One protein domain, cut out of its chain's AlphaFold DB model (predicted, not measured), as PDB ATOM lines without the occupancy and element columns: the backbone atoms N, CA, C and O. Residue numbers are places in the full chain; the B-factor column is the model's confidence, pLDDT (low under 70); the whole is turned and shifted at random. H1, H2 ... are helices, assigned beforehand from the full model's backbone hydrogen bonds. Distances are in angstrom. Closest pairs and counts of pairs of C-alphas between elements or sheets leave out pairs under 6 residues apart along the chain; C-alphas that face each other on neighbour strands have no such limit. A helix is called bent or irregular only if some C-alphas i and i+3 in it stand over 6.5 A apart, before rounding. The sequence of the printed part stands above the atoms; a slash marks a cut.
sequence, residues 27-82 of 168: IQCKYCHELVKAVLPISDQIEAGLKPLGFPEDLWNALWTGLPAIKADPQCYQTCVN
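This is residues 27 to 82 of the 168 residues of a protein of Steinernema carpocapsae (UniProt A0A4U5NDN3). Two helices, H1 and H2, make a wide, loosely joined V: the first residues of H1 come near the last residues of H2, and the other ends spread apart. The short H3 folds back after H2 and packs on H1, while at the open side of the V a sharp kink in H1 and residues 48 to 56 lead across to the beginning of H2. The printed part has 56 residues with three named helices, in the order H1, H2, H3, and no named strand; the class is all helix. It is compact, with a radius of gyration of the C-alphas of 10.6 A, and its C-alphas span 29 by 20 by 19 A.

H1 runs from Ile 27, C-alpha at (-26.541, 16.212, 16.048), to Glu 47, and measures 22.2 A from first to last C-alpha. It has a kink of 110 degrees near residue 41 and is irregular: C-alphas 41 and 44 are 8.4 A apart. H2, residues 57 to 72, begins at C-alpha 57, (-39.925, 33.017, 22.230), and measures 23.9 A. It has a kink of 30 degrees near residue 66 and is only just irregular, with C-alphas 65 and 68 at 6.8 A. H3, residues 74 to 81, measures 10.1 A and ends at C-alpha 81, (-19.964, 26.690, 26.252).

H1 and H2 are close but not clearly touching; their closest C-alphas, those of Cys 29 and Ile 70, are 7.4 A apart. Their lines, both rough ones, stand about perpendicular, at 74 degrees. H1 and H3 touch, and their closest C-alphas, those of His 33 and Cys 80, are 5.3 A apart. These two run the same way at a steep tilt of 55 degrees. H2 and H3 touch only at the corner by their link, and only just, with 3 pairs of C-alphas within 8 A; H2 does so with residues 70 to 71 alone. The closest C-alphas are those of Lys 71 and Tyr 77, 5.5 A apart. H2 and H3 run opposite ways at a tilt of 36 degrees, only just steep. In H3 every O i to N i+4 pair is within hydrogen-bond range, against 12 of 17 in H1 and 10 of 12 in H2.

The two C-alphas farthest apart are those of Gly 54 and Gln 75, at 30.0 A. The printed part has no cut. The link from H1 to H2 has 9 residues and is short; the link from H2 to H3, one residue, is tight. The mean pLDDT of the printed part is 70.0, and 27 residues are under 70: residues 27 to 47, residue 53 and residues 78 to 82.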
ATOM      1  N   ILE A  27     -25.679  15.244  16.745       59.81
ATOM      2  CA  ILE A  27     -26.541  16.212  16.048       59.81
ATOM      3  C   ILE A  27     -26.942  17.343  16.998       59.81
ATOM      4  O   ILE A  27     -26.915  18.508  16.597       59.81
ATOM      5  N   GLN A  28     -27.249  17.022  18.258       61.44
ATOM      6  CA  GLN A  28     -27.607  18.025  19.266       61.44
ATOM      7  C   GLN A  28     -26.431  18.962  19.565       61.44
ATOM      8  O   GLN A  28     -26.617  20.177  19.613       61.44
ATOM      9  N   CYS A  29     -25.204  18.436  19.640       64.69
ATOM     10  CA  CYS A  29     -24.009  19.263  19.837       64.69
ATOM     11  C   CYS A  29     -23.702  20.155  18.628       64.69
ATOM     12  O   CYS A  29     -23.338  21.319  18.795       64.69
ATOM     13  N   LYS A  30     -23.902  19.655  17.401       65.50
ATOM     14  CA  LYS A  30     -23.726  20.460  16.182       65.50
ATOM     15  C   LYS A  30     -24.725  21.619  16.117       65.50
ATOM     16  O   LYS A  30     -24.359  22.720  15.718       65.50
ATOM     17  N   TYR A  31     -25.968  21.377  16.531       65.69
ATOM     18  CA  TYR A  31     -27.008  22.405  16.575       65.69
ATOM     19  C   TYR A  31     -26.729  23.444  17.667       65.69
ATOM     20  O   TYR A  31     -26.840  24.643  17.433       65.69
ATOM     21  N   CYS A  32     -26.276  22.978  18.828       66.50
ATOM     22  CA  CYS A  32     -25.845  23.819  19.935       66.50
ATOM     23  C   CYS A  32     -24.673  24.739  19.550       66.50
ATOM     24  O   CYS A  32     -24.710  25.918  19.870       66.50
ATOM     25  N   HIS A  33     -23.693  24.264  18.779       65.44
ATOM     26  CA  HIS A  33     -22.585  25.094  18.290       65.44
ATOM     27  C   HIS A  33     -23.041  26.246  17.373       65.44
ATOM     28  O   HIS A  33     -22.585  27.379  17.527       65.44
ATOM     29  N   GLU A  34     -23.954  25.987  16.433       62.91
ATOM     30  CA  GLU A  34     -24.473  27.033  15.537       62.91
ATOM     31  C   GLU A  34     -25.410  28.010  16.262       62.91
ATOM     32  O   GLU A  34     -25.369  29.210  15.996       62.91
ATOM     33  N   LEU A  35     -26.186  27.526  17.237       64.50
ATOM     34  CA  LEU A  35     -26.960  28.378  18.142       64.50
ATOM     35  C   LEU A  35     -26.041  29.264  18.978       64.50
ATOM     36  O   LEU A  35     -26.194  30.478  18.959       64.50
ATOM     37  N   VAL A  36     -25.054  28.689  19.667       64.19
ATOM     38  CA  VAL A  36     -24.152  29.453  20.531       64.19
ATOM     39  C   VAL A  36     -23.407  30.510  19.723       64.19
ATOM     40  O   VAL A  36     -23.405  31.657  20.144       64.19
ATOM     41  N   LYS A  37     -22.914  30.221  18.511       61.00
ATOM     42  CA  LYS A  37     -22.338  31.257  17.627       61.00
ATOM     43  C   LYS A  37     -23.241  32.473  17.407       61.00
ATOM     44  O   LYS A  37     -22.730  33.587  17.314       61.00
ATOM     45  N   ALA A  38     -24.554  32.273  17.324       56.31
ATOM     46  CA  ALA A  38     -25.519  33.355  17.163       56.31
ATOM     47  C   ALA A  38     -25.812  34.107  18.478       56.31
ATOM     48  O   ALA A  38     -26.202  35.272  18.428       56.31
ATOM     49  N   VAL A  39     -25.613  33.475  19.643       56.25
ATOM     50  CA  VAL A  39     -25.956  34.029  20.972       56.25
ATOM     51  C   VAL A  39     -24.725  34.329  21.858       56.25
ATOM     52  O   VAL A  39     -24.866  34.856  22.958       56.25
ATOM     53  N   LEU A  40     -23.502  34.071  21.377       53.38
ATOM     54  CA  LEU A  40     -22.229  34.217  22.103       53.38
ATOM     55  C   LEU A  40     -21.984  35.571  22.794       53.38
ATOM     56  O   LEU A  40     -21.402  35.536  23.876       53.38
ATOM     57  N   PRO A  41     -22.413  36.749  22.286       53.97
ATOM     58  CA  PRO A  41     -22.229  37.987  23.050       53.97
ATOM     59  C   PRO A  41     -23.076  38.053  24.338       53.97
ATOM     60  O   PRO A  41     -23.036  39.060  25.039       53.97
ATOM     61  N   ILE A  42     -23.863  37.012  24.640       56.94
ATOM     62  CA  ILE A  42     -24.902  37.004  25.670       56.94
ATOM     63  C   ILE A  42     -24.798  35.761  26.582       56.94
ATOM     64  O   ILE A  42     -25.733  35.468  27.327       56.94
ATOM     65  N   SER A  43     -23.671  35.032  26.563       59.69
ATOM     66  CA  SER A  43     -23.475  33.792  27.345       59.69
ATOM     67  C   SER A  43     -23.869  33.942  28.816       59.69
ATOM     68  O   SER A  43     -24.583  33.098  29.350       59.69
ATOM     69  N   ASP A  44     -23.503  35.067  29.429       58.28
ATOM     70  CA  ASP A  44     -23.753  35.338  30.847       58.28
ATOM     71  C   ASP A  44     -25.252  35.514  31.153       58.28
ATOM     72  O   ASP A  44     -25.729  35.143  32.225       58.28
ATOM     73  N   GLN A  45     -26.037  36.037  30.202       59.69
ATOM     74  CA  GLN A  45     -27.488  36.168  30.375       59.69
ATOM     75  C   GLN A  45     -28.198  34.828  30.159       59.69
ATOM     76  O   GLN A  45     -29.196  34.561  30.827       59.69
ATOM     77  N   ILE A  46     -27.670  33.965  29.280       64.44
ATOM     78  CA  ILE A  46     -28.186  32.601  29.111       64.44
ATOM     79  C   ILE A  46     -27.987  31.819  30.406       64.44
ATOM     80  O   ILE A  46     -28.923  31.183  30.877       64.44
ATOM     81  N   GLU A  47     -26.819  31.906  31.044       65.94
ATOM     82  CA  GLU A  47     -26.608  31.256  32.344       65.94
ATOM     83  C   GLU A  47     -27.550  31.795  33.431       65.94
ATOM     84  O   GLU A  47     -28.049  31.019  34.249       65.94
ATOM     85  N   ALA A  48     -27.872  33.091  33.389       73.56
ATOM     86  CA  ALA A  48     -28.847  33.725  34.276       73.56
ATOM     87  C   ALA A  48     -30.321  33.406  33.938       73.56
ATOM     88  O   ALA A  48     -31.221  33.856  34.649       73.56
ATOM     89  N   GLY A  49     -30.596  32.653  32.864       74.44
ATOM     90  CA  GLY A  49     -31.957  32.358  32.400       74.44
ATOM     91  C   GLY A  49     -32.711  33.575  31.864       74.44
ATOM     92  O   GLY A  49     -33.939  33.563  31.785       74.44
ATOM     93  N   LEU A  50     -31.988  34.631  31.494       77.31
ATOM     94  CA  LEU A  50     -32.552  35.859  30.956       77.31
ATOM     95  C   LEU A  50     -32.620  35.768  29.429       77.31
ATOM     96  O   LEU A  50     -31.597  35.673  28.751       77.31
ATOM     97  N   LYS A  51     -33.842  35.821  28.888       81.31
ATOM     98  CA  LYS A  51     -34.086  35.862  27.440       81.31
ATOM     99  C   LYS A  51     -33.555  37.181  26.858       81.31
ATOM    100  O   LYS A  51     -34.008  38.239  27.304       81.31
ATOM    101  N   PRO A  52     -32.671  37.159  25.844       73.88
ATOM    102  CA  PRO A  52     -32.202  38.380  25.201       73.88
ATOM    103  C   PRO A  52     -33.343  39.172  24.547       73.88
ATOM    104  O   PRO A  52     -34.279  38.595  23.984       73.88
ATOM    105  N   LEU A  53     -33.250  40.504  24.573       69.44
ATOM    106  CA  LEU A  53     -34.202  41.380  23.882       69.44
ATOM    107  C   LEU A  53     -34.209  41.082  22.372       69.44
ATOM    108  O   LEU A  53     -33.165  41.082  21.729       69.44
ATOM    109  N   GLY A  54     -35.398  40.836  21.814       73.06
ATOM    110  CA  GLY A  54     -35.580  40.518  20.393       73.06
ATOM    111  C   GLY A  54     -35.346  39.051  20.014       73.06
ATOM    112  O   GLY A  54     -35.479  38.710  18.840       73.06
ATOM    113  N   PHE A  55     -35.036  38.168  20.971       75.12
ATOM    114  CA  PHE A  55     -34.904  36.737  20.696       75.12
ATOM    115  C   PHE A  55     -36.290  36.065  20.585       75.12
ATOM    116  O   PHE A  55     -37.121  36.258  21.482       75.12
ATOM    117  N   PRO A  56     -36.566  35.270  19.529       78.12
ATOM    118  CA  PRO A  56     -37.857  34.600  19.366       78.12
ATOM    119  C   PRO A  56     -38.199  33.677  20.547       78.12
ATOM    120  O   PRO A  56     -37.375  32.856  20.954       78.12
ATOM    121  N   GLU A  57     -39.425  33.784  21.070       82.50
ATOM    122  CA  GLU A  57     -39.925  33.017  22.230       82.50
ATOM    123  C   GLU A  57     -39.778  31.500  22.030       82.50
ATOM    124  O   GLU A  57     -39.266  30.799  22.899       82.50
ATOM    125  N   ASP A  58     -40.164  31.000  20.856       75.38
ATOM    126  CA  ASP A  58     -40.140  29.566  20.548       75.38
ATOM    127  C   ASP A  58     -38.714  29.015  20.516       75.38
ATOM    128  O   ASP A  58     -38.440  27.924  21.020       75.38
ATOM    129  N   LEU A  59     -37.783  29.803  19.975       72.31
ATOM    130  CA  LEU A  59     -36.373  29.439  19.916       72.31
ATOM    131  C   LEU A  59     -35.746  29.466  21.316       72.31
ATOM    132  O   LEU A  59     -34.942  28.594  21.644       72.31
ATOM    133  N   TRP A  60     -36.140  30.432  22.153       81.94
ATOM    134  CA  TRP A  60     -35.700  30.515  23.547       81.94
ATOM    135  C   TRP A  60     -36.160  29.298  24.347       81.94
ATOM    136  O   TRP A  60     -35.364  28.654  25.028       81.94
ATOM    137  N   ASN A  61     -37.435  28.937  24.214       80.56
ATOM    138  CA  ASN A  61     -38.011  27.788  24.902       80.56
ATOM    139  C   ASN A  61     -37.381  26.470  24.429       80.56
ATOM    140  O   ASN A  61     -37.067  25.612  25.254       80.56
ATOM    141  N   ALA A  62     -37.128  26.313  23.125       75.62
ATOM    142  CA  ALA A  62     -36.428  25.148  22.582       75.62
ATOM    143  C   ALA A  62     -34.987  25.034  23.114       75.62
ATOM    144  O   ALA A  62     -34.545  23.950  23.500       75.62
ATOM    145  N   LEU A  63     -34.266  26.156  23.197       76.81
ATOM    146  CA  LEU A  63     -32.925  26.203  23.776       76.81
ATOM    147  C   LEU A  63     -32.944  25.815  25.263       76.81
ATOM    148  O   LEU A  63     -32.164  24.965  25.691       76.81
ATOM    149  N   TRP A  64     -33.855  26.401  26.045       79.00
ATOM    150  CA  TRP A  64     -33.924  26.184  27.491       79.00
ATOM    151  C   TRP A  64     -34.350  24.762  27.860       79.00
ATOM    152  O   TRP A  64     -33.830  24.177  28.809       79.00
ATOM    153  N   THR A  65     -35.255  24.173  27.081       80.62
ATOM    154  CA  THR A  65     -35.692  22.781  27.266       80.62
ATOM    155  C   THR A  65     -34.625  21.767  26.851       80.62
ATOM    156  O   THR A  65     -34.543  20.700  27.458       80.62
ATOM    157  N   GLY A  66     -33.769  22.096  25.876       76.31
ATOM    158  CA  GLY A  66     -32.631  21.262  25.471       76.31
ATOM    159  C   GLY A  66     -31.398  21.389  26.373       76.31
ATOM    160  O   GLY A  66     -30.576  20.472  26.437       76.31
ATOM    161  N   LEU A  67     -31.274  22.496  27.110       75.62
ATOM    162  CA  LEU A  67     -30.108  22.810  27.941       75.62
ATOM    163  C   LEU A  67     -29.754  21.727  28.983       75.62
ATOM    164  O   LEU A  67     -28.567  21.435  29.138       75.62
ATOM    165  N   PRO A  68     -30.717  21.097  29.689       79.44
ATOM    166  CA  PRO A  68     -30.421  20.019  30.633       79.44
ATOM    167  C   PRO A  68     -29.767  18.800  29.972       79.44
ATOM    168  O   PRO A  68     -28.855  18.217  30.553       79.44
ATOM    169  N   ALA A  69     -30.185  18.442  28.752       74.94
ATOM    170  CA  ALA A  69     -29.598  17.330  28.004       74.94
ATOM    171  C   ALA A  69     -28.163  17.648  27.558       74.94
ATOM    172  O   ALA A  69     -27.287  16.795  27.645       74.94
ATOM    173  N   ILE A  70     -27.904  18.901  27.169       71.00
ATOM    174  CA  ILE A  70     -26.559  19.380  26.820       71.00
ATOM    175  C   ILE A  70     -25.651  19.392  28.059       71.00
ATOM    176  O   ILE A  70     -24.514  18.943  27.981       71.00
ATOM    177  N   LYS A  71     -26.152  19.854  29.216       76.25
ATOM    178  CA  LYS A  71     -25.417  19.851  30.498       76.25
ATOM    179  C   LYS A  71     -25.069  18.445  30.993       76.25
ATOM    180  O   LYS A  71     -24.084  18.288  31.708       76.25
ATOM    181  N   ALA A  72     -25.870  17.444  30.637       80.62
ATOM    182  CA  ALA A  72     -25.624  16.057  31.014       80.62
ATOM    183  C   ALA A  72     -24.448  15.420  30.247       80.62
ATOM    184  O   ALA A  72     -23.904  14.423  30.720       80.62
ATOM    185  N   ASP A  73     -24.034  15.993  29.109       80.44
ATOM    186  CA  ASP A  73     -22.861  15.559  28.347       80.44
ATOM    187  C   ASP A  73     -21.703  16.566  28.520       80.44
ATOM    188  O   ASP A  73     -21.719  17.649  27.925       80.44
ATOM    189  N   PRO A  74     -20.654  16.222  29.291       75.31
ATOM    190  CA  PRO A  74     -19.526  17.114  29.537       75.31
ATOM    191  C   PRO A  74     -18.767  17.519  28.267       75.31
ATOM    192  O   PRO A  74     -18.257  18.636  28.202       75.31
ATOM    193  N   GLN A  75     -18.676  16.646  27.258       76.75
ATOM    194  CA  GLN A  75     -17.968  16.949  26.009       76.75
ATOM    195  C   GLN A  75     -18.781  17.902  25.134       76.75
ATOM    196  O   GLN A  75     -18.233  18.851  24.566       76.75
ATOM    197  N   CYS A  76     -20.092  17.677  25.060       75.44
ATOM    198  CA  CYS A  76     -21.020  18.555  24.357       75.44
ATOM    199  C   CYS A  76     -21.072  19.935  25.015       75.44
ATOM    200  O   CYS A  76     -20.885  20.949  24.346       75.44
ATOM    201  N   TYR A  77     -21.244  19.970  26.340       74.75
ATOM    202  CA  TYR A  77     -21.274  21.201  27.120       74.75
ATOM    203  C   TYR A  77     -19.975  21.987  26.975       74.75
ATOM    204  O   TYR A  77     -20.018  23.183  26.710       74.75
ATOM    205  N   GLN A  78     -18.812  21.333  27.070       69.38
ATOM    206  CA  GLN A  78     -17.546  22.030  26.864       69.38
ATOM    207  C   GLN A  78     -17.393  22.545  25.434       69.38
ATOM    208  O   GLN A  78     -16.939  23.663  25.256       69.38
ATOM    209  N   THR A  79     -17.818  21.804  24.415       69.31
ATOM    210  CA  THR A  79     -17.720  22.274  23.022       69.31
ATOM    211  C   THR A  79     -18.695  23.421  22.728       69.31
ATOM    212  O   THR A  79     -18.397  24.299  21.923       69.31
ATOM    213  N   CYS A  80     -19.854  23.427  23.385       69.25
ATOM    214  CA  CYS A  80     -20.857  24.474  23.255       69.25
ATOM    215  C   CYS A  80     -20.524  25.734  24.050       69.25
ATOM    216  O   CYS A  80     -20.749  26.830  23.561       69.25
ATOM    217  N   VAL A  81     -20.051  25.588  25.285       66.19
ATOM    218  CA  VAL A  81     -19.964  26.690  26.252       66.19
ATOM    219  C   VAL A  81     -18.540  27.198  26.405       66.19
ATOM    220  O   VAL A  81     -18.363  28.345  26.795       66.19
ATOM    221  N   ASN A  82     -17.516  26.402  26.077       61.62
ATOM    222  CA  ASN A  82     -16.134  26.857  26.170       61.62
ATOM    223  C   ASN A  82     -15.788  27.748  24.962       61.62
ATOM    224  O   ASN A  82     -15.555  27.231  23.865       61.62
TER     225      ASN A  82